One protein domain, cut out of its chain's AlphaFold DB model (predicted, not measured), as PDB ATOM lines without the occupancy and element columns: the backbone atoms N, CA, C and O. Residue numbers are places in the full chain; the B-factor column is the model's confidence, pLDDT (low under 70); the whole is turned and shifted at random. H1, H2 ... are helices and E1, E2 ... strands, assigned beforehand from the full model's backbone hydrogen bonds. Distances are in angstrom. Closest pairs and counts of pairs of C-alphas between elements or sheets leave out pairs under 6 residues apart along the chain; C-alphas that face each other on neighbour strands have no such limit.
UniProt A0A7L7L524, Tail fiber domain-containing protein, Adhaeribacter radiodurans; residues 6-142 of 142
ATOM      1  N   LYS A   6     -47.024   8.165 -36.945       54.59
ATOM      2  CA  LYS A   6     -45.639   8.677 -36.960       54.59
ATOM      3  C   LYS A   6     -44.792   8.138 -35.797       54.59
ATOM      4  O   LYS A   6     -43.593   7.937 -35.964       54.59
ATOM      5  N   ARG A   7     -45.406   7.859 -34.639       54.12
ATOM      6  CA  ARG A   7     -44.726   7.273 -33.468       54.12
ATOM      7  C   ARG A   7     -44.455   5.781 -33.659       54.12
ATOM      8  O   ARG A   7     -43.408   5.306 -33.239       54.12
ATOM      9  N   VAL A   8     -45.343   5.067 -34.352       56.84
ATOM     10  CA  VAL A   8     -45.155   3.645 -34.693       56.84
ATOM     11  C   VAL A   8     -43.990   3.462 -35.672       56.84
ATOM     12  O   VAL A   8     -43.150   2.590 -35.467       56.84
ATOM     13  N   ILE A   9     -43.881   4.333 -36.681       58.91
ATOM     14  CA  ILE A   9     -42.777   4.305 -37.658       58.91
ATOM     15  C   ILE A   9     -41.434   4.647 -36.990       58.91
ATOM     16  O   ILE A   9     -40.436   3.979 -37.248       58.91
ATOM     17  N   ALA A  10     -41.405   5.629 -36.082       56.91
ATOM     18  CA  ALA A  10     -40.189   5.986 -35.348       56.91
ATOM     19  C   ALA A  10     -39.692   4.849 -34.431       56.91
ATOM     20  O   ALA A  10     -38.493   4.585 -34.377       56.91
ATOM     21  N   ILE A  11     -40.599   4.133 -33.756       57.66
ATOM     22  CA  ILE A  11     -40.250   2.988 -32.899       57.66
ATOM     23  C   ILE A  11     -39.765   1.794 -33.740       57.66
ATOM     24  O   ILE A  11     -38.815   1.118 -33.347       57.66
ATOM     25  N   ALA A  12     -40.352   1.568 -34.920       55.91
ATOM     26  CA  ALA A  12     -39.940   0.494 -35.824       55.91
ATOM     27  C   ALA A  12     -38.514   0.688 -36.378       55.91
ATOM     28  O   ALA A  12     -37.763  -0.278 -36.474       55.91
ATOM     29  N   ILE A  13     -38.103   1.927 -36.683       55.28
ATOM     30  CA  ILE A  13     -36.750   2.230 -37.190       55.28
ATOM     31  C   ILE A  13     -35.688   2.063 -36.088       55.28
ATOM     32  O   ILE A  13     -34.611   1.528 -36.345       55.28
ATOM     33  N   VAL A  14     -36.001   2.454 -34.847       54.34
ATOM     34  CA  VAL A  14     -35.094   2.289 -33.696       54.34
ATOM     35  C   VAL A  14     -34.944   0.813 -33.304       54.34
ATOM     36  O   VAL A  14     -33.840   0.374 -32.991       54.34
ATOM     37  N   ALA A  15     -36.020   0.023 -33.388       52.97
ATOM     38  CA  ALA A  15     -35.972  -1.419 -33.133       52.97
ATOM     39  C   ALA A  15     -35.233  -2.212 -34.233       52.97
ATOM     40  O   ALA A  15     -34.681  -3.278 -33.963       52.97
ATOM     41  N   PHE A  16     -35.183  -1.693 -35.465       51.38
ATOM     42  CA  PHE A  16     -34.451  -2.325 -36.567       51.38
ATOM     43  C   PHE A  16     -32.940  -2.029 -36.529       51.38
ATOM     44  O   PHE A  16     -32.140  -2.843 -36.978       51.38
ATOM     45  N   PHE A  17     -32.520  -0.908 -35.934       50.47
ATOM     46  CA  PHE A  17     -31.096  -0.585 -35.755       50.47
ATOM     47  C   PHE A  17     -30.448  -1.260 -34.536       50.47
ATOM     48  O   PHE A  17     -29.228  -1.402 -34.501       50.47
ATOM     49  N   SER A  18     -31.229  -1.712 -33.549       51.81
ATOM     50  CA  SER A  18     -30.700  -2.363 -32.338       51.81
ATOM     51  C   SER A  18     -30.362  -3.849 -32.507       51.81
ATOM     52  O   SER A  18     -29.828  -4.458 -31.583       51.81
ATOM     53  N   SER A  19     -30.654  -4.445 -33.667       53.12
ATOM     54  CA  SER A  19     -30.464  -5.879 -33.928       53.12
ATOM     55  C   SER A  19     -29.294  -6.206 -34.868       53.12
ATOM     56  O   SER A  19     -29.049  -7.381 -35.143       53.12
ATOM     57  N   ILE A  20     -28.502  -5.216 -35.302       62.97
ATOM     58  CA  ILE A  20     -27.256  -5.488 -36.036       62.97
ATOM     59  C   ILE A  20     -26.171  -5.880 -35.028       62.97
ATOM     60  O   ILE A  20     -25.395  -5.056 -34.551       62.97
ATOM     61  N   SER A  21     -26.117  -7.168 -34.698       61.75
ATOM     62  CA  SER A  21     -24.942  -7.746 -34.047       61.75
ATOM     63  C   SER A  21     -23.808  -7.779 -35.071       61.75
ATOM     64  O   SER A  21     -23.766  -8.655 -35.933       61.75
ATOM     65  N   PHE A  22     -22.897  -6.804 -35.017       62.19
ATOM     66  CA  PHE A  22     -21.616  -6.904 -35.716       62.19
ATOM     67  C   PHE A  22     -20.791  -8.001 -35.036       62.19
ATOM     68  O   PHE A  22     -20.104  -7.762 -34.045       62.19
ATOM     69  N   SER A  23     -20.880  -9.226 -35.548       65.12
ATOM     70  CA  SER A  23     -19.956 -10.292 -35.175       65.12
ATOM     71  C   SER A  23     -18.577  -9.951 -35.737       65.12
ATOM     72  O   SER A  23     -18.316 -10.155 -36.921       65.12
ATOM     73  N   PHE A  24     -17.684  -9.417 -34.904       63.56
ATOM     74  CA  PHE A  24     -16.262  -9.373 -35.232       63.56
ATOM     75  C   PHE A  24     -15.747 -10.814 -35.234       63.56
ATOM     76  O   PHE A  24     -15.569 -11.420 -34.179       63.56
ATOM     77  N   ALA A  25     -15.535 -11.389 -36.417       70.06
ATOM     78  CA  ALA A  25     -14.777 -12.625 -36.532       70.06
ATOM     79  C   ALA A  25     -13.332 -12.316 -36.112       70.06
ATOM     80  O   ALA A  25     -12.570 -11.723 -36.873       70.06
ATOM     81  N   GLN A  26     -12.972 -12.634 -34.867       75.25
ATOM     82  CA  GLN A  26     -11.621 -12.407 -34.371       75.25
ATOM     83  C   GLN A  26     -10.677 -13.408 -35.047       75.25
ATOM     84  O   GLN A  26     -10.718 -14.604 -34.768       75.25
ATOM     85  N   GLN A  27      -9.833 -12.921 -35.957       81.38
ATOM     86  CA  GLN A  27      -8.739 -13.712 -36.509       81.38
ATOM     87  C   GLN A  27      -7.652 -13.829 -35.441       81.38
ATOM     88  O   GLN A  27      -7.054 -12.826 -35.052       81.38
ATOM     89  N   VAL A  28      -7.414 -15.042 -34.944       86.31
ATOM     90  CA  VAL A  28      -6.287 -15.301 -34.043       86.31
ATOM     91  C   VAL A  28      -5.013 -15.374 -34.893       86.31
ATOM     92  O   VAL A  28      -4.978 -16.195 -35.816       86.31
ATOM     93  N   PRO A  29      -3.985 -14.538 -34.639       88.56
ATOM     94  CA  PRO A  29      -2.734 -14.602 -35.383       88.56
ATOM     95  C   PRO A  29      -2.081 -15.976 -35.238       88.56
ATOM     96  O   PRO A  29      -1.974 -16.516 -34.140       88.56
ATOM     97  N   GLU A  30      -1.615 -16.542 -36.347       91.44
ATOM     98  CA  GLU A  30      -1.047 -17.893 -36.367       91.44
ATOM     99  C   GLU A  30       0.195 -18.028 -35.470       91.44
ATOM    100  O   GLU A  30       0.351 -19.035 -34.777       91.44
ATOM    101  N   GLN A  31       1.007 -16.972 -35.391       90.75
ATOM    102  CA  GLN A  31       2.167 -16.897 -34.504       90.75
ATOM    103  C   GLN A  31       1.796 -17.055 -33.018       90.75
ATOM    104  O   GLN A  31       2.592 -17.588 -32.252       90.75
ATOM    105  N   ASP A  32       0.586 -16.645 -32.618       91.69
ATOM    106  CA  ASP A  32       0.108 -16.735 -31.233       91.69
ATOM    107  C   ASP A  32      -0.463 -18.132 -30.926       91.69
ATOM    108  O   ASP A  32      -0.560 -18.536 -29.765       91.69
ATOM    109  N   LEU A  33      -0.822 -18.894 -31.968       92.81
ATOM    110  CA  LEU A  33      -1.288 -20.280 -31.856       92.81
ATOM    111  C   LEU A  33      -0.134 -21.269 -31.649       92.81
ATOM    112  O   LEU A  33      -0.354 -22.379 -31.158       92.81
ATOM    113  N   LYS A  34       1.094 -20.891 -32.020       94.44
ATOM    114  CA  LYS A  34       2.276 -21.755 -31.960       94.44
ATOM    115  C   LYS A  34       3.196 -21.350 -30.815       94.44
ATOM    116  O   LYS A  34       3.457 -20.179 -30.574       94.44
ATOM    117  N   LYS A  35       3.739 -22.340 -30.107       94.25
ATOM    118  CA  LYS A  35       4.743 -22.139 -29.052       94.25
ATOM    119  C   LYS A  35       6.026 -22.865 -29.428       94.25
ATOM    120  O   LYS A  35       5.973 -23.880 -30.114       94.25
ATOM    121  N   ASN A  36       7.161 -22.358 -28.947       92.50
ATOM    122  CA  ASN A  36       8.486 -22.955 -29.159       92.50
ATOM    123  C   ASN A  36       8.850 -23.123 -30.647       92.50
ATOM    124  O   ASN A  36       9.369 -24.160 -31.055       92.50
ATOM    125  N   VAL A  37       8.573 -22.101 -31.463       92.81
ATOM    126  CA  VAL A  37       8.923 -22.095 -32.890       92.81
ATOM    127  C   VAL A  37      10.437 -21.933 -33.033       92.81
ATOM    128  O   VAL A  37      10.974 -20.839 -32.868       92.81
ATOM    129  N   ILE A  38      11.122 -23.036 -33.325       93.56
ATOM    130  CA  ILE A  38      12.572 -23.091 -33.546       93.56
ATOM    131  C   ILE A  38      12.874 -23.578 -34.970       93.56
ATOM    132  O   ILE A  38      12.075 -24.323 -35.543       93.56
ATOM    133  N   PRO A  39      14.005 -23.168 -35.572       93.31
ATOM    134  CA  PRO A  39      14.420 -23.711 -36.858       93.31
ATOM    135  C   PRO A  39      14.702 -25.214 -36.746       93.31
ATOM    136  O   PRO A  39      15.236 -25.682 -35.742       93.31
ATOM    137  N   ILE A  40      14.390 -25.956 -37.808       93.19
ATOM    138  CA  ILE A  40      14.813 -27.350 -37.949       93.19
ATOM    139  C   ILE A  40      16.313 -27.351 -38.244       93.19
ATOM    140  O   ILE A  40      16.758 -26.713 -39.199       93.19
ATOM    141  N   LEU A  41      17.073 -28.053 -37.409       91.00
ATOM    142  CA  LEU A  41      18.519 -28.209 -37.527       91.00
ATOM    143  C   LEU A  41      18.857 -29.679 -37.783       91.00
ATOM    144  O   LEU A  41      18.140 -30.571 -37.329       91.00
ATOM    145  N   ASN A  42      19.987 -29.917 -38.446       91.56
ATOM    146  CA  ASN A  42      20.485 -31.241 -38.820       91.56
ATOM    147  C   ASN A  42      19.544 -31.991 -39.773       91.56
ATOM    148  O   ASN A  42      19.498 -33.223 -39.769       91.56
ATOM    149  N   GLY A  43      18.800 -31.256 -40.605       94.88
ATOM    150  CA  GLY A  43      17.876 -31.850 -41.568       94.88
ATOM    151  C   GLY A  43      18.587 -32.818 -42.513       94.88
ATOM    152  O   GLY A  43      18.080 -33.906 -42.779       94.88
ATOM    153  N   LEU A  44      19.798 -32.468 -42.961       96.94
ATOM    154  CA  LEU A  44      20.580 -33.312 -43.862       96.94
ATOM    155  C   LEU A  44      20.973 -34.639 -43.203       96.94
ATOM    156  O   LEU A  44      20.883 -35.682 -43.844       96.94
ATOM    157  N   ALA A  45      21.348 -34.616 -41.921       96.62
ATOM    158  CA  ALA A  45      21.748 -35.816 -41.188       96.62
ATOM    159  C   ALA A  45      20.586 -36.805 -41.006       96.62
ATOM    160  O   ALA A  45      20.794 -38.015 -41.091       96.62
ATOM    161  N   TYR A  46      19.366 -36.310 -40.777       94.81
ATOM    162  CA  TYR A  46      18.181 -37.167 -40.715       94.81
ATOM    163  C   TYR A  46      17.852 -37.764 -42.081       94.81
ATOM    164  O   TYR A  46      17.699 -38.975 -42.200       94.81
ATOM    165  N   VAL A  47      17.801 -36.935 -43.126       95.50
ATOM    166  CA  VAL A  47      17.428 -37.383 -44.477       95.50
ATOM    167  C   VAL A  47      18.429 -38.397 -45.038       95.50
ATOM    168  O   VAL A  47      18.018 -39.332 -45.713       95.50
ATOM    169  N   GLN A  48      19.719 -38.279 -44.710       96.62
ATOM    170  CA  GLN A  48      20.743 -39.260 -45.093       96.62
ATOM    171  C   GLN A  48      20.537 -40.655 -44.484       96.62
ATOM    172  O   GLN A  48      21.045 -41.629 -45.034       96.62
ATOM    173  N   GLN A  49      19.824 -40.762 -43.361       96.81
ATOM    174  CA  GLN A  49      19.516 -42.040 -42.712       96.81
ATOM    175  C   GLN A  49      18.206 -42.662 -43.212       96.81
ATOM    176  O   GLN A  49      17.915 -43.814 -42.895       96.81
ATOM    177  N   LEU A  50      17.396 -41.907 -43.957       96.31
ATOM    178  CA  LEU A  50      16.123 -42.378 -44.485       96.31
ATOM    179  C   LEU A  50      16.309 -42.988 -45.873       96.31
ATOM    180  O   LEU A  50      16.992 -42.433 -46.731       96.31
ATOM    181  N   GLU A  51      15.622 -44.099 -46.126       96.19
ATOM    182  CA  GLU A  51      15.654 -44.776 -47.419       96.19
ATOM    183  C   GLU A  51      14.285 -44.691 -48.109       96.19
ATOM    184  O   GLU A  51      13.378 -45.448 -47.756       96.19
ATOM    185  N   PRO A  52      14.094 -43.800 -49.102       96.25
ATOM    186  CA  PRO A  52      12.851 -43.759 -49.861       96.25
ATOM    187  C   PRO A  52      12.681 -45.048 -50.669       96.25
ATOM    188  O   PRO A  52      13.614 -45.555 -51.298       96.25
ATOM    189  N   LYS A  53      11.462 -45.584 -50.663       97.38
ATOM    190  CA  LYS A  53      11.093 -46.843 -51.308       97.38
ATOM    191  C   LYS A  53       9.955 -46.634 -52.293       97.38
ATOM    192  O   LYS A  53       9.094 -45.767 -52.139       97.38
ATOM    193  N   MET A  54       9.924 -47.519 -53.275       97.88
ATOM    194  CA  MET A  54       8.799 -47.723 -54.171       97.88
ATOM    195  C   MET A  54       8.179 -49.077 -53.833       97.88
ATOM    196  O   MET A  54       8.891 -50.077 -53.753       97.88
ATOM    197  N   TYR A  55       6.869 -49.123 -53.612       96.75
ATOM    198  CA  TYR A  55       6.188 -50.337 -53.167       96.75
ATOM    199  C   TYR A  55       4.769 -50.440 -53.731       96.75
ATOM    200  O   TYR A  55       4.254 -49.518 -54.362       96.75
ATOM    201  N   GLN A  56       4.147 -51.600 -53.537       97.88
ATOM    202  CA  GLN A  56       2.743 -51.856 -53.845       97.88
ATOM    203  C   GLN A  56       2.128 -52.610 -52.672       97.88
ATOM    204  O   GLN A  56       2.771 -53.491 -52.095       97.88
ATOM    205  N   TYR A  57       0.888 -52.288 -52.324       96.12
ATOM    206  CA  TYR A  57       0.160 -53.047 -51.314       96.12
ATOM    207  C   TYR A  57      -0.277 -54.405 -51.874       96.12
ATOM    208  O   TYR A  57      -0.778 -54.495 -52.995       96.12
ATOM    209  N   ASP A  58      -0.155 -55.468 -51.071       95.50
ATOM    210  CA  ASP A  58      -0.734 -56.775 -51.399       95.50
ATOM    211  C   ASP A  58      -2.246 -56.762 -51.128       95.50
ATOM    212  O   ASP A  58      -2.756 -57.321 -50.152       95.50
ATOM    213  N   THR A  59      -2.977 -56.081 -52.008       94.44
ATOM    214  CA  THR A  59      -4.434 -55.935 -51.933       94.44
ATOM    215  C   THR A  59      -5.166 -57.259 -52.137       94.44
ATOM    216  O   THR A  59      -6.331 -57.360 -51.769       94.44
ATOM    217  N   ARG A  60      -4.507 -58.300 -52.667       93.50
ATOM    218  CA  ARG A  60      -5.090 -59.647 -52.768       93.50
ATOM    219  C   ARG A  60      -5.119 -60.325 -51.407       93.50
ATOM    220  O   ARG A  60      -6.160 -60.840 -51.006       93.50
ATOM    221  N   LYS A  61      -3.997 -60.295 -50.686       93.44
ATOM    222  CA  LYS A  61      -3.889 -60.870 -49.340       93.44
ATOM    223  C   LYS A  61      -4.652 -60.057 -48.294       93.44
ATOM    224  O   LYS A  61      -5.260 -60.636 -47.397       93.44
ATOM    225  N   PHE A  62      -4.653 -58.731 -48.419       92.31
ATOM    226  CA  PHE A  62      -5.255 -57.805 -47.456       92.31
ATOM    227  C   PHE A  62      -6.457 -57.038 -48.033       92.31
ATOM    228  O   PHE A  62      -6.645 -55.853 -47.764       92.31
ATOM    229  N   ASN A  63      -7.308 -57.716 -48.806       91.88
ATOM    230  CA  ASN A  63      -8.439 -57.105 -49.522       91.88
ATOM    231  C   ASN A  63      -9.478 -56.396 -48.630       91.88
ATOM    232  O   ASN A  63     -10.221 -55.550 -49.116       91.88
ATOM    233  N   LYS A  64      -9.531 -56.709 -47.330       91.75
ATOM    234  CA  LYS A  64     -10.466 -56.100 -46.369       91.75
ATOM    235  C   LYS A  64      -9.971 -54.787 -45.759       91.75
ATOM    236  O   LYS A  64     -10.714 -54.163 -45.008       91.75
ATOM    237  N   LEU A  65      -8.727 -54.396 -46.045       89.56
ATOM    238  CA  LEU A  65      -8.108 -53.193 -45.486       89.56
ATOM    239  C   LEU A  65      -8.267 -51.950 -46.377       89.56
ATOM    240  O   LEU A  65      -7.794 -50.889 -45.995       89.56
ATOM    241  N   ASN A  66      -8.954 -52.046 -47.525       89.69
ATOM    242  CA  ASN A  66      -9.187 -50.922 -48.450       89.69
ATOM    243  C   ASN A  66      -7.900 -50.161 -48.833       89.69
ATOM    244  O   ASN A  66      -7.899 -48.940 -48.961       89.69
ATOM    245  N   LEU A  67      -6.796 -50.893 -48.996       92.75
ATOM    246  CA  LEU A  67      -5.495 -50.317 -49.326       92.75
ATOM    247  C   LEU A  67      -5.476 -49.804 -50.776       92.75
ATOM    248  O   LEU A  67      -6.103 -50.426 -51.645       92.75
ATOM    249  N   PRO A  68      -4.744 -48.712 -51.064       93.44
ATOM    250  CA  PRO A  68      -4.661 -48.172 -52.411       93.44
ATOM    251  C   PRO A  68      -3.977 -49.168 -53.355       93.44
ATOM    252  O   PRO A  68      -3.073 -49.916 -52.974       93.44
ATOM    253  N   SER A  69      -4.428 -49.181 -54.606       93.69
ATOM    254  CA  SER A  69      -3.856 -50.015 -55.659       93.69
ATOM    255  C   SER A  69      -2.723 -49.298 -56.395       93.69
ATOM    256  O   SER A  69      -2.562 -48.079 -56.318       93.69
ATOM    257  N   GLY A  70      -1.926 -50.071 -57.132       96.12
ATOM    258  CA  GLY A  70      -0.841 -49.538 -57.947       96.12
ATOM    259  C   GLY A  70       0.409 -49.174 -57.148       96.12
ATOM    260  O   GLY A  70       0.553 -49.501 -55.970       96.12
ATOM    261  N   GLN A  71       1.345 -48.540 -57.848       97.69
ATOM    262  CA  GLN A  71       2.662 -48.202 -57.331       97.69
ATOM    263  C   GLN A  71       2.624 -46.949 -56.465       97.69
ATOM    264  O   GLN A  71       2.037 -45.941 -56.844       97.69
ATOM    265  N   GLN A  72       3.274 -47.038 -55.312       96.94
ATOM    266  CA  GLN A  72       3.365 -45.989 -54.312       96.94
ATOM    267  C   GLN A  72       4.833 -45.652 -54.060       96.94
ATOM    268  O   GLN A  72       5.711 -46.512 -54.179       96.94
ATOM    269  N   PHE A  73       5.080 -44.407 -53.675       96.75
ATOM    270  CA  PHE A  73       6.362 -43.951 -53.152       96.75
ATOM    271  C   PHE A  73       6.186 -43.602 -51.681       96.75
ATOM    272  O   PHE A  73       5.159 -43.056 -51.284       96.75
ATOM    273  N   GLY A  74       7.178 -43.918 -50.864       96.00
ATOM    274  CA  GLY A  74       7.144 -43.596 -49.445       96.00
ATOM    275  C   GLY A  74       8.288 -44.266 -48.712       96.00
ATOM    276  O   GLY A  74       9.377 -44.410 -49.258       96.00
ATOM    277  N   PHE A  75       8.028 -44.696 -47.486       97.00
ATOM    278  CA  PHE A  75       9.023 -45.304 -46.612       97.00
ATOM    279  C   PHE A  75       8.426 -46.504 -45.883       97.00
ATOM    280  O   PHE A  75       7.206 -46.605 -45.728       97.00
ATOM    281  N   LEU A  76       9.288 -47.391 -45.391       96.94
ATOM    282  CA  LEU A  76       8.875 -48.378 -44.402       96.94
ATOM    283  C   LEU A  76       8.794 -47.697 -43.036       96.94
ATOM    284  O   LEU A  76       9.791 -47.186 -42.529       96.94
ATOM    285  N   ALA A  77       7.609 -47.714 -42.425       96.94
ATOM    286  CA  ALA A  77       7.363 -47.013 -41.167       96.94
ATOM    287  C   ALA A  77       8.320 -47.449 -40.039       96.94
ATOM    288  O   ALA A  77       8.752 -46.620 -39.248       96.94
ATOM    289  N   ASP A  78       8.718 -48.724 -39.990       97.06
ATOM    290  CA  ASP A  78       9.674 -49.225 -38.989       97.06
ATOM    291  C   ASP A  78      11.101 -48.687 -39.177       97.06
ATOM    292  O   ASP A  78      11.858 -48.598 -38.210       97.06
ATOM    293  N   GLU A  79      11.493 -48.351 -40.408       97.19
ATOM    294  CA  GLU A  79      12.794 -47.740 -40.698       97.19
ATOM    295  C   GLU A  79      12.775 -46.266 -40.305       97.19
ATOM    296  O   GLU A  79      13.666 -45.816 -39.587       97.19
ATOM    297  N   VAL A  80      11.706 -45.547 -40.671       97.31
ATOM    298  CA  VAL A  80      11.508 -44.150 -40.258       97.31
ATOM    299  C   VAL A  80      11.450 -44.041 -38.740       97.31
ATOM    300  O   VAL A  80      12.104 -43.172 -38.178       97.31
ATOM    301  N   GLN A  81      10.753 -44.952 -38.057       97.19
ATOM    302  CA  GLN A  81      10.581 -44.903 -36.605       97.19
ATOM    303  C   GLN A  81      11.909 -44.953 -35.830       97.19
ATOM    304  O   GLN A  81      11.983 -44.449 -34.712       97.19
ATOM    305  N   LYS A  82      12.963 -45.545 -36.404       97.25
ATOM    306  CA  LYS A  82      14.300 -45.586 -35.786       97.25
ATOM    307  C   LYS A  82      15.022 -44.239 -35.841       97.25
ATOM    308  O   LYS A  82      15.925 -44.021 -35.042       97.25
ATOM    309  N   VAL A  83      14.647 -43.377 -36.786       95.81
ATOM    310  CA  VAL A  83      15.318 -42.102 -37.078       95.81
ATOM    311  C   VAL A  83      14.468 -40.917 -36.605       95.81
ATOM    312  O   VAL A  83      14.986 -40.024 -35.946       95.81
ATOM    313  N   LEU A  84      13.170 -40.927 -36.925       95.69
ATOM    314  CA  LEU A  84      12.179 -39.877 -36.651       95.69
ATOM    315  C   LEU A  84      10.883 -40.521 -36.118       95.69
ATOM    316  O   LEU A  84       9.894 -40.637 -36.851       95.69
ATOM    317  N   PRO A  85      10.875 -41.018 -34.867       96.12
ATOM    318  CA  PRO A  85       9.717 -41.704 -34.292       96.12
ATOM    319  C   PRO A  85       8.449 -40.842 -34.259       96.12
ATOM    320  O   PRO A  85       7.351 -41.381 -34.357       96.12
ATOM    321  N   GLU A  86       8.586 -39.522 -34.155       95.00
ATOM    322  CA  GLU A  86       7.487 -38.554 -34.156       95.00
ATOM    323  C   GLU A  86       6.733 -38.466 -35.488       95.00
ATOM    324  O   GLU A  86       5.592 -38.012 -35.509       95.00
ATOM    325  N   LEU A  87       7.337 -38.932 -36.586       96.12
ATOM    326  CA  LEU A  87       6.711 -38.967 -37.909       96.12
ATOM    327  C   LEU A  87       6.006 -40.293 -38.196       96.12
ATOM    328  O   LEU A  87       5.549 -40.513 -39.317       96.12
ATOM    329  N   VAL A  88       5.932 -41.198 -37.220       97.31
ATOM    330  CA  VAL A  88       5.278 -42.497 -37.379       97.31
ATOM    331  C   VAL A  88       4.093 -42.594 -36.437       97.31
ATOM    332  O   VAL A  88       4.236 -42.585 -35.214       97.31
ATOM    333  N   SER A  89       2.908 -42.746 -37.016       96.25
ATOM    334  CA  SER A  89       1.670 -42.974 -36.280       96.25
ATOM    335  C   SER A  89       1.219 -44.426 -36.423       96.25
ATOM    336  O   SER A  89       1.659 -45.175 -37.298       96.25
ATOM    337  N   SER A  90       0.355 -44.862 -35.510       95.25
ATOM    338  CA  SER A  90      -0.301 -46.165 -35.584       95.25
ATOM    339  C   SER A  90      -1.803 -45.976 -35.496       95.25
ATOM    340  O   SER A  90      -2.304 -45.361 -34.558       95.25
ATOM    341  N   GLU A  91      -2.521 -46.540 -36.456       92.94
ATOM    342  CA  GLU A  91      -3.970 -46.442 -36.561       92.94
ATOM    343  C   GLU A  91      -4.584 -47.835 -36.465       92.94
ATOM    344  O   GLU A  91      -4.123 -48.793 -37.087       92.94
ATOM    345  N   SER A  92      -5.629 -47.970 -35.649       93.25
ATOM    346  CA  SER A  92      -6.376 -49.221 -35.536       93.25
ATOM    347  C   SER A  92      -7.525 -49.217 -36.532       93.25
ATOM    348  O   SER A  92      -8.509 -48.501 -36.350       93.25
ATOM    349  N   GLN A  93      -7.446 -50.076 -37.540       91.94
ATOM    350  CA  GLN A  93      -8.501 -50.257 -38.524       91.94
ATOM    351  C   GLN A  93      -9.334 -51.494 -38.191       91.94
ATOM    352  O   GLN A  93      -8.824 -52.617 -38.144       91.94
ATOM    353  N   SER A  94     -10.635 -51.288 -37.980       91.69
ATOM    354  CA  SER A  94     -11.591 -52.379 -37.798       91.69
ATOM    355  C   SER A  94     -12.191 -52.809 -39.132       91.69
ATOM    356  O   SER A  94     -12.642 -51.973 -39.913       91.69
ATOM    357  N   TYR A  95     -12.225 -54.113 -39.395       90.56
ATOM    358  CA  TYR A  95     -12.816 -54.672 -40.608       90.56
ATOM    359  C   TYR A  95     -13.607 -55.949 -40.318       90.56
ATOM    360  O   TYR A  95     -13.324 -56.711 -39.389       90.56
ATOM    361  N   MET A  96     -14.638 -56.189 -41.127       89.56
ATOM    362  CA  MET A  96     -15.572 -57.294 -40.930       89.56
ATOM    363  C   MET A  96     -14.994 -58.613 -41.467       89.56
ATOM    364  O   MET A  96     -14.629 -58.735 -42.639       89.56
ATOM    365  N   VAL A  97     -14.936 -59.643 -40.623       90.06
ATOM    366  CA  VAL A  97     -14.471 -60.985 -41.018       90.06
ATOM    367  C   VAL A  97     -15.603 -61.977 -41.272       90.06
ATOM    368  O   VAL A  97     -15.389 -62.934 -42.010       90.06
ATOM    369  N   GLY A  98     -16.801 -61.707 -40.748       88.31
ATOM    370  CA  GLY A  98     -18.016 -62.500 -40.937       88.31
ATOM    371  C   GLY A  98     -19.247 -61.750 -40.423       88.31
ATOM    372  O   GLY A  98     -19.135 -60.602 -39.992       88.31
ATOM    373  N   LYS A  99     -20.423 -62.388 -40.441       90.94
ATOM    374  CA  LYS A  99     -21.674 -61.765 -39.975       90.94
ATOM    375  C   LYS A  99     -21.508 -61.263 -38.535       90.94
ATOM    376  O   LYS A  99     -21.218 -62.051 -37.639       90.94
ATOM    377  N   ASN A 100     -21.656 -59.953 -38.336       88.94
ATOM    378  CA  ASN A 100     -21.500 -59.266 -37.046       88.94
ATOM    379  C   ASN A 100     -20.165 -59.548 -36.322       88.94
ATOM    380  O   ASN A 100     -20.090 -59.420 -35.104       88.94
ATOM    381  N   THR A 101     -19.111 -59.943 -37.048       91.81
ATOM    382  CA  THR A 101     -17.797 -60.259 -36.468       91.81
ATOM    383  C   THR A 101     -16.730 -59.352 -37.060       91.81
ATOM    384  O   THR A 101     -16.519 -59.345 -38.276       91.81
ATOM    385  N   TYR A 102     -16.012 -58.644 -36.191       92.00
ATOM    386  CA  TYR A 102     -14.962 -57.700 -36.561       92.00
ATOM    387  C   TYR A 102     -13.587 -58.169 -36.075       92.00
ATOM    388  O   TYR A 102     -13.452 -58.952 -35.125       92.00
ATOM    389  N   ARG A 103     -12.550 -57.699 -36.764       92.31
ATOM    390  CA  ARG A 103     -11.149 -57.779 -36.349       92.31
ATOM    391  C   ARG A 103     -10.539 -56.394 -36.453       92.31
ATOM    392  O   ARG A 103     -10.915 -55.626 -37.331       92.31
ATOM    393  N   ASN A 104      -9.598 -56.112 -35.565       93.31
ATOM    394  CA  ASN A 104      -8.818 -54.887 -35.599       93.31
ATOM    395  C   ASN A 104      -7.406 -55.230 -36.064       93.31
ATOM    396  O   ASN A 104      -6.813 -56.185 -35.561       93.31
ATOM    397  N   SER A 105      -6.894 -54.444 -37.001       92.31
ATOM    398  CA  SER A 105      -5.492 -54.454 -37.400       92.31
ATOM    399  C   SER A 105      -4.882 -53.102 -37.078       92.31
ATOM    400  O   SER A 105      -5.462 -52.072 -37.408       92.31
ATOM    401  N   THR A 106      -3.707 -53.107 -36.461       94.50
ATOM    402  CA  THR A 106      -2.912 -51.892 -36.279       94.50
ATOM    403  C   THR A 106      -2.026 -51.699 -37.499       94.50
ATOM    404  O   THR A 106      -1.228 -52.576 -37.827       94.50
ATOM    405  N   LEU A 107      -2.178 -50.563 -38.171       93.38
ATOM    406  CA  LEU A 107      -1.377 -50.162 -39.321       93.38
ATOM    407  C   LEU A 107      -0.477 -49.002 -38.917       93.38
ATOM    408  O   LEU A 107      -0.928 -48.075 -38.247       93.38
ATOM    409  N   LYS A 108       0.796 -49.069 -39.308       95.56
ATOM    410  CA  LYS A 108       1.729 -47.958 -39.133       95.56
ATOM    411  C   LYS A 108       1.734 -47.095 -40.384       95.56
ATOM    412  O   LYS A 108       1.886 -47.630 -41.480       95.56
ATOM    413  N   ASN A 109       1.638 -45.787 -40.191       93.62
ATOM    414  CA  ASN A 109       1.693 -44.791 -41.250       93.62
ATOM    415  C   ASN A 109       2.856 -43.829 -40.999       93.62
ATOM    416  O   ASN A 109       3.239 -43.589 -39.854       93.62
ATOM    417  N   THR A 110       3.414 -43.291 -42.083       96.19
ATOM    418  CA  THR A 110       4.452 -42.251 -42.030       96.19
ATOM    419  C   THR A 110       3.826 -40.909 -42.401       96.19
ATOM    420  O   THR A 110       3.167 -40.817 -43.437       96.19
ATOM    421  N   ASP A 111       4.060 -39.872 -41.602       96.00
ATOM    422  CA  ASP A 111       3.655 -38.497 -41.892       96.00
ATOM    423  C   ASP A 111       4.616 -37.858 -42.907       96.00
ATOM    424  O   ASP A 111       5.649 -37.275 -42.566       96.00
ATOM    425  N   LEU A 112       4.272 -38.007 -44.187       95.50
ATOM    426  CA  LEU A 112       5.047 -37.454 -45.296       95.50
ATOM    427  C   LEU A 112       4.938 -35.926 -45.389       95.50
ATOM    428  O   LEU A 112       5.851 -35.288 -45.912       95.50
ATOM    429  N   GLU A 113       3.852 -35.326 -44.899       96.00
ATOM    430  CA  GLU A 113       3.654 -33.874 -44.966       96.00
ATOM    431  C   GLU A 113       4.614 -33.162 -44.014       96.00
ATOM    432  O   GLU A 113       5.312 -32.222 -44.408       96.00
ATOM    433  N   SER A 114       4.745 -33.677 -42.791       94.12
ATOM    434  CA  SER A 114       5.702 -33.169 -41.804       94.12
ATOM    435  C   SER A 114       7.167 -33.394 -42.204       94.12
ATOM    436  O   SER A 114       8.051 -32.692 -41.708       94.12
ATOM    437  N   MET A 115       7.459 -34.300 -43.148       94.25
ATOM    438  CA  MET A 115       8.807 -34.438 -43.720       94.25
ATOM    439  C   MET A 115       9.191 -33.277 -44.647       94.25
ATOM    440  O   MET A 115      10.381 -33.019 -44.831       94.25
ATOM    441  N   ILE A 116       8.235 -32.545 -45.232       96.06
ATOM    442  CA  ILE A 116       8.532 -31.494 -46.220       96.06
ATOM    443  C   ILE A 116       9.414 -30.380 -45.618       96.06
ATOM    444  O   ILE A 116      10.460 -30.082 -46.200       96.06
ATOM    445  N   PRO A 117       9.090 -29.783 -44.449       95.75
ATOM    446  CA  PRO A 117       9.967 -28.797 -43.814       95.75
ATOM    447  C   PRO A 117      11.358 -29.343 -43.461       95.75
ATOM    448  O   PRO A 117      12.342 -28.605 -43.559       95.75
ATOM    449  N   LEU A 118      11.459 -30.625 -43.092       95.38
ATOM    450  CA  LEU A 118      12.732 -31.290 -42.801       95.38
ATOM    451  C   LEU A 118      13.609 -31.396 -44.058       95.38
ATOM    452  O   LEU A 118      14.794 -31.062 -44.014       95.38
ATOM    453  N   LEU A 119      13.019 -31.780 -45.194       96.69
ATOM    454  CA  LEU A 119      13.699 -31.812 -46.493       96.69
ATOM    455  C   LEU A 119      14.156 -30.411 -46.922       96.69
ATOM    456  O   LEU A 119      15.272 -30.246 -47.412       96.69
ATOM    457  N   VAL A 120      13.338 -29.379 -46.690       98.12
ATOM    458  CA  VAL A 120      13.728 -27.985 -46.956       98.12
ATOM    459  C   VAL A 120      14.934 -27.574 -46.104       98.12
ATOM    460  O   VAL A 120      15.841 -26.914 -46.616       98.12
ATOM    461  N   ALA A 121      14.980 -27.965 -44.827       97.81
ATOM    462  CA  ALA A 121      16.139 -27.720 -43.968       97.81
ATOM    463  C   ALA A 121      17.393 -28.448 -44.484       97.81
ATOM    464  O   ALA A 121      18.445 -27.822 -44.613       97.81
ATOM    465  N   ALA A 122      17.263 -29.718 -44.879       98.06
ATOM    466  CA  ALA A 122      18.352 -30.505 -45.460       98.06
ATOM    467  C   ALA A 122      18.941 -29.860 -46.725       98.06
ATOM    468  O   ALA A 122      20.158 -29.737 -46.850       98.06
ATOM    469  N   ILE A 123      18.085 -29.392 -47.640       98.38
ATOM    470  CA  ILE A 123      18.512 -28.719 -48.876       98.38
ATOM    471  C   ILE A 123      19.242 -27.409 -48.560       98.38
ATOM    472  O   ILE A 123      20.267 -27.111 -49.169       98.38
ATOM    473  N   LYS A 124      18.761 -26.627 -47.585       98.19
ATOM    474  CA  LYS A 124      19.437 -25.391 -47.150       98.19
ATOM    475  C   LYS A 124      20.811 -25.669 -46.538       98.19
ATOM    476  O   LYS A 124      21.767 -24.951 -46.827       98.19
ATOM    477  N   GLU A 125      20.920 -26.705 -45.711       98.06
ATOM    478  CA  GLU A 125      22.196 -27.150 -45.139       98.06
ATOM    479  C   GLU A 125      23.167 -27.603 -46.234       98.06
ATOM    480  O   GLU A 125      24.325 -27.183 -46.242       98.06
ATOM    481  N   GLN A 126      22.683 -28.390 -47.197       98.25
ATOM    482  CA  GLN A 126      23.467 -28.831 -48.345       98.25
ATOM    483  C   GLN A 126      23.937 -27.647 -49.203       98.25
ATOM    484  O   GLN A 126      25.106 -27.593 -49.582       98.25
ATOM    485  N   GLN A 127      23.070 -26.661 -49.460       98.31
ATOM    486  CA  GLN A 127      23.434 -25.455 -50.209       98.31
ATOM    487  C   GLN A 127      24.556 -24.679 -49.510       98.31
ATOM    488  O   GLN A 127      25.529 -24.287 -50.151       98.31
ATOM    489  N   LYS A 128      24.480 -24.538 -48.182       97.81
ATOM    490  CA  LYS A 128      25.537 -23.895 -47.393       97.81
ATOM    491  C   LYS A 128      26.880 -24.625 -47.520       97.81
ATOM    492  O   LYS A 128      27.914 -23.972 -47.632       97.81
ATOM    493  N   GLN A 129      26.876 -25.960 -47.512       97.75
ATOM    494  CA  GLN A 129      28.097 -26.752 -47.715       97.75
ATOM    495  C   GLN A 129      28.676 -26.554 -49.122       97.75
ATOM    496  O   GLN A 129      29.887 -26.416 -49.269       97.75
ATOM    497  N   ILE A 130      27.822 -26.486 -50.149       98.50
ATOM    498  CA  ILE A 130      28.242 -26.225 -51.533       98.50
ATOM    499  C   ILE A 130      28.898 -24.846 -51.660       98.50
ATOM    500  O   ILE A 130      29.945 -24.725 -52.295       98.50
ATOM    501  N   ASP A 131      28.309 -23.812 -51.063       98.50
ATOM    502  CA  ASP A 131      28.842 -22.449 -51.143       98.50
ATOM    503  C   ASP A 131      30.187 -22.321 -50.413       98.50
ATOM    504  O   ASP A 131      31.114 -21.680 -50.912       98.50
ATOM    505  N   GLU A 132      30.335 -23.001 -49.273       98.12
ATOM    506  CA  GLU A 132      31.606 -23.089 -48.552       98.12
ATOM    507  C   GLU A 132      32.686 -23.797 -49.386       98.12
ATOM    508  O   GLU A 132      33.800 -23.287 -49.514       98.12
ATOM    509  N   LEU A 133      32.352 -24.931 -50.013       98.38
ATOM    510  CA  LEU A 133      33.274 -25.664 -50.885       98.38
ATOM    511  C   LEU A 133      33.713 -24.821 -52.091       98.38
ATOM    512  O   LEU A 133      34.900 -24.785 -52.410       98.38
ATOM    513  N   LYS A 134      32.790 -24.096 -52.736       97.94
ATOM    514  CA  LYS A 134      33.119 -23.185 -53.847       97.94
ATOM    515  C   LYS A 134      34.116 -22.112 -53.418       97.94
ATOM    516  O   LYS A 134      35.115 -21.905 -54.101       97.94
ATOM    517  N   ARG A 135      33.897 -21.491 -52.257       97.62
ATOM    518  CA  ARG A 135      34.809 -20.475 -51.719       97.62
ATOM    519  C   ARG A 135      36.206 -21.038 -51.450       97.62
ATOM    520  O   ARG A 135      37.198 -20.369 -51.726       97.62
ATOM    521  N   GLN A 136      36.300 -22.259 -50.922       97.12
ATOM    522  CA  GLN A 136      37.588 -22.918 -50.683       97.12
ATOM    523  C   GLN A 136      38.336 -23.202 -51.987       97.12
ATOM    524  O   GLN A 136      39.548 -22.997 -52.048       97.12
ATOM    525  N   LEU A 137      37.626 -23.624 -53.036       96.19
ATOM    526  CA  LEU A 137      38.215 -23.845 -54.357       96.19
ATOM    527  C   LEU A 137      38.741 -22.542 -54.973       96.19
ATOM    528  O   LEU A 137      39.862 -22.525 -55.472       96.19
ATOM    529  N   GLU A 138      37.987 -21.445 -54.886       96.12
ATOM    530  CA  GLU A 138      38.429 -20.124 -55.359       96.12
ATOM    531  C   GLU A 138      39.651 -19.607 -54.589       96.12
ATOM    532  O   GLU A 138      40.581 -19.070 -55.188       96.12
ATOM    533  N   ALA A 139      39.676 -19.798 -53.267       94.69
ATOM    534  CA  ALA A 139      40.809 -19.414 -52.430       94.69
ATOM    535  C   ALA A 139      42.062 -20.260 -52.706       94.69
ATOM    536  O   ALA A 139      43.167 -19.735 -52.638       94.69
ATOM    537  N   SER A 140      41.891 -21.547 -53.024       91.00
ATOM    538  CA  SER A 140      42.997 -22.472 -53.322       91.00
ATOM    539  C   SER A 140      43.535 -22.330 -54.750       91.00
ATOM    540  O   SER A 140      44.620 -22.823 -55.047       91.00
ATOM    541  N   ALA A 141      42.776 -21.691 -55.646       85.88
ATOM    542  CA  ALA A 141      43.173 -21.414 -57.026       85.88
ATOM    543  C   ALA A 141      43.971 -20.102 -57.186       85.88
ATOM    544  O   ALA A 141      44.338 -19.749 -58.308       85.88
ATOM    545  N   LYS A 142      44.207 -19.376 -56.089       61.28
ATOM    546  CA  LYS A 142      44.914 -18.094 -56.044       61.28
ATOM    547  C   LYS A 142      46.286 -18.245 -55.396       61.28
ATOM    548  O   LYS A 142      47.210 -17.548 -55.868       61.28
TER     549      LYS A 142
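Overview. This is residues 6 to 142 of the 142 residues of the protein "Tail fiber domain-containing protein" of Adhaeribacter radiodurans (UniProt A0A7L7L524). A long hairpin, E3 and E4, runs on end to end into a long helix, H5, with H3, H4 and the small hairpin of E1 and E2 gathered round the junction. Residues 6 to 38, with H1 and H2, stick out as a long thin arm, and residues 127 to 142 stick out at the far end of H5. The printed part has 137 residues, in the order H1 H2 H3 E1 E2 H4 E3 E4 H5, with two antiparallel two-stranded sheets; the class is mixed, helices and strands. It is extended, with a radius of gyration of the C-alphas of 28.3 A, and flat, spanning 93 by 73 by 27 A.

Along the chain. H1, residues 6 to 17, begins at C-alpha 6 (-45.639, 8.677, -36.960) and is 17.3 A long. H2 is residues 30 to 33, H3 43 to 47, E1 53 to 56, E2 71 to 74 and H4 77 to 83. E3, residues 88 to 98, measures 30.9 A, and E4, 101 to 110, 29.2 A. H5, residues 112 to 140, measures 41.6 A and ends at C-alpha 140 (42.997, -22.472, -53.322).

Arrangement. H1 and H2 are apart. H3 touches H5 with residues 118 to 126 of H5 alone; the closest C-alphas, Leu 44 and Ala 122, are 3.9 A apart. In the hairpin E1 and E2, N 55 and O 72 are 2.9 A apart, within hydrogen-bond range; in the hairpin E3 and E4, N 91 and O 107 are 2.8 A apart. The closest C-alphas of H4 and E4, Ala 77 and Thr 110, are 5.6 A apart. Every O i to N i+4 pair is within range in H1 and H3, 22 of 25 in H5 and 1 of 3 in H4, which has 3 of 4 O i to N i+3 pairs; H2 is too short for an i+4 pair.

Size, cuts and confidence. The C-alphas of Lys 6 and Lys 142, the farthest apart, are 96.3 A apart. The printed part has no cut. The links H1 to H2 and E1 to E2 are long. Residues 6 to 24 and 142 have pLDDT under 70.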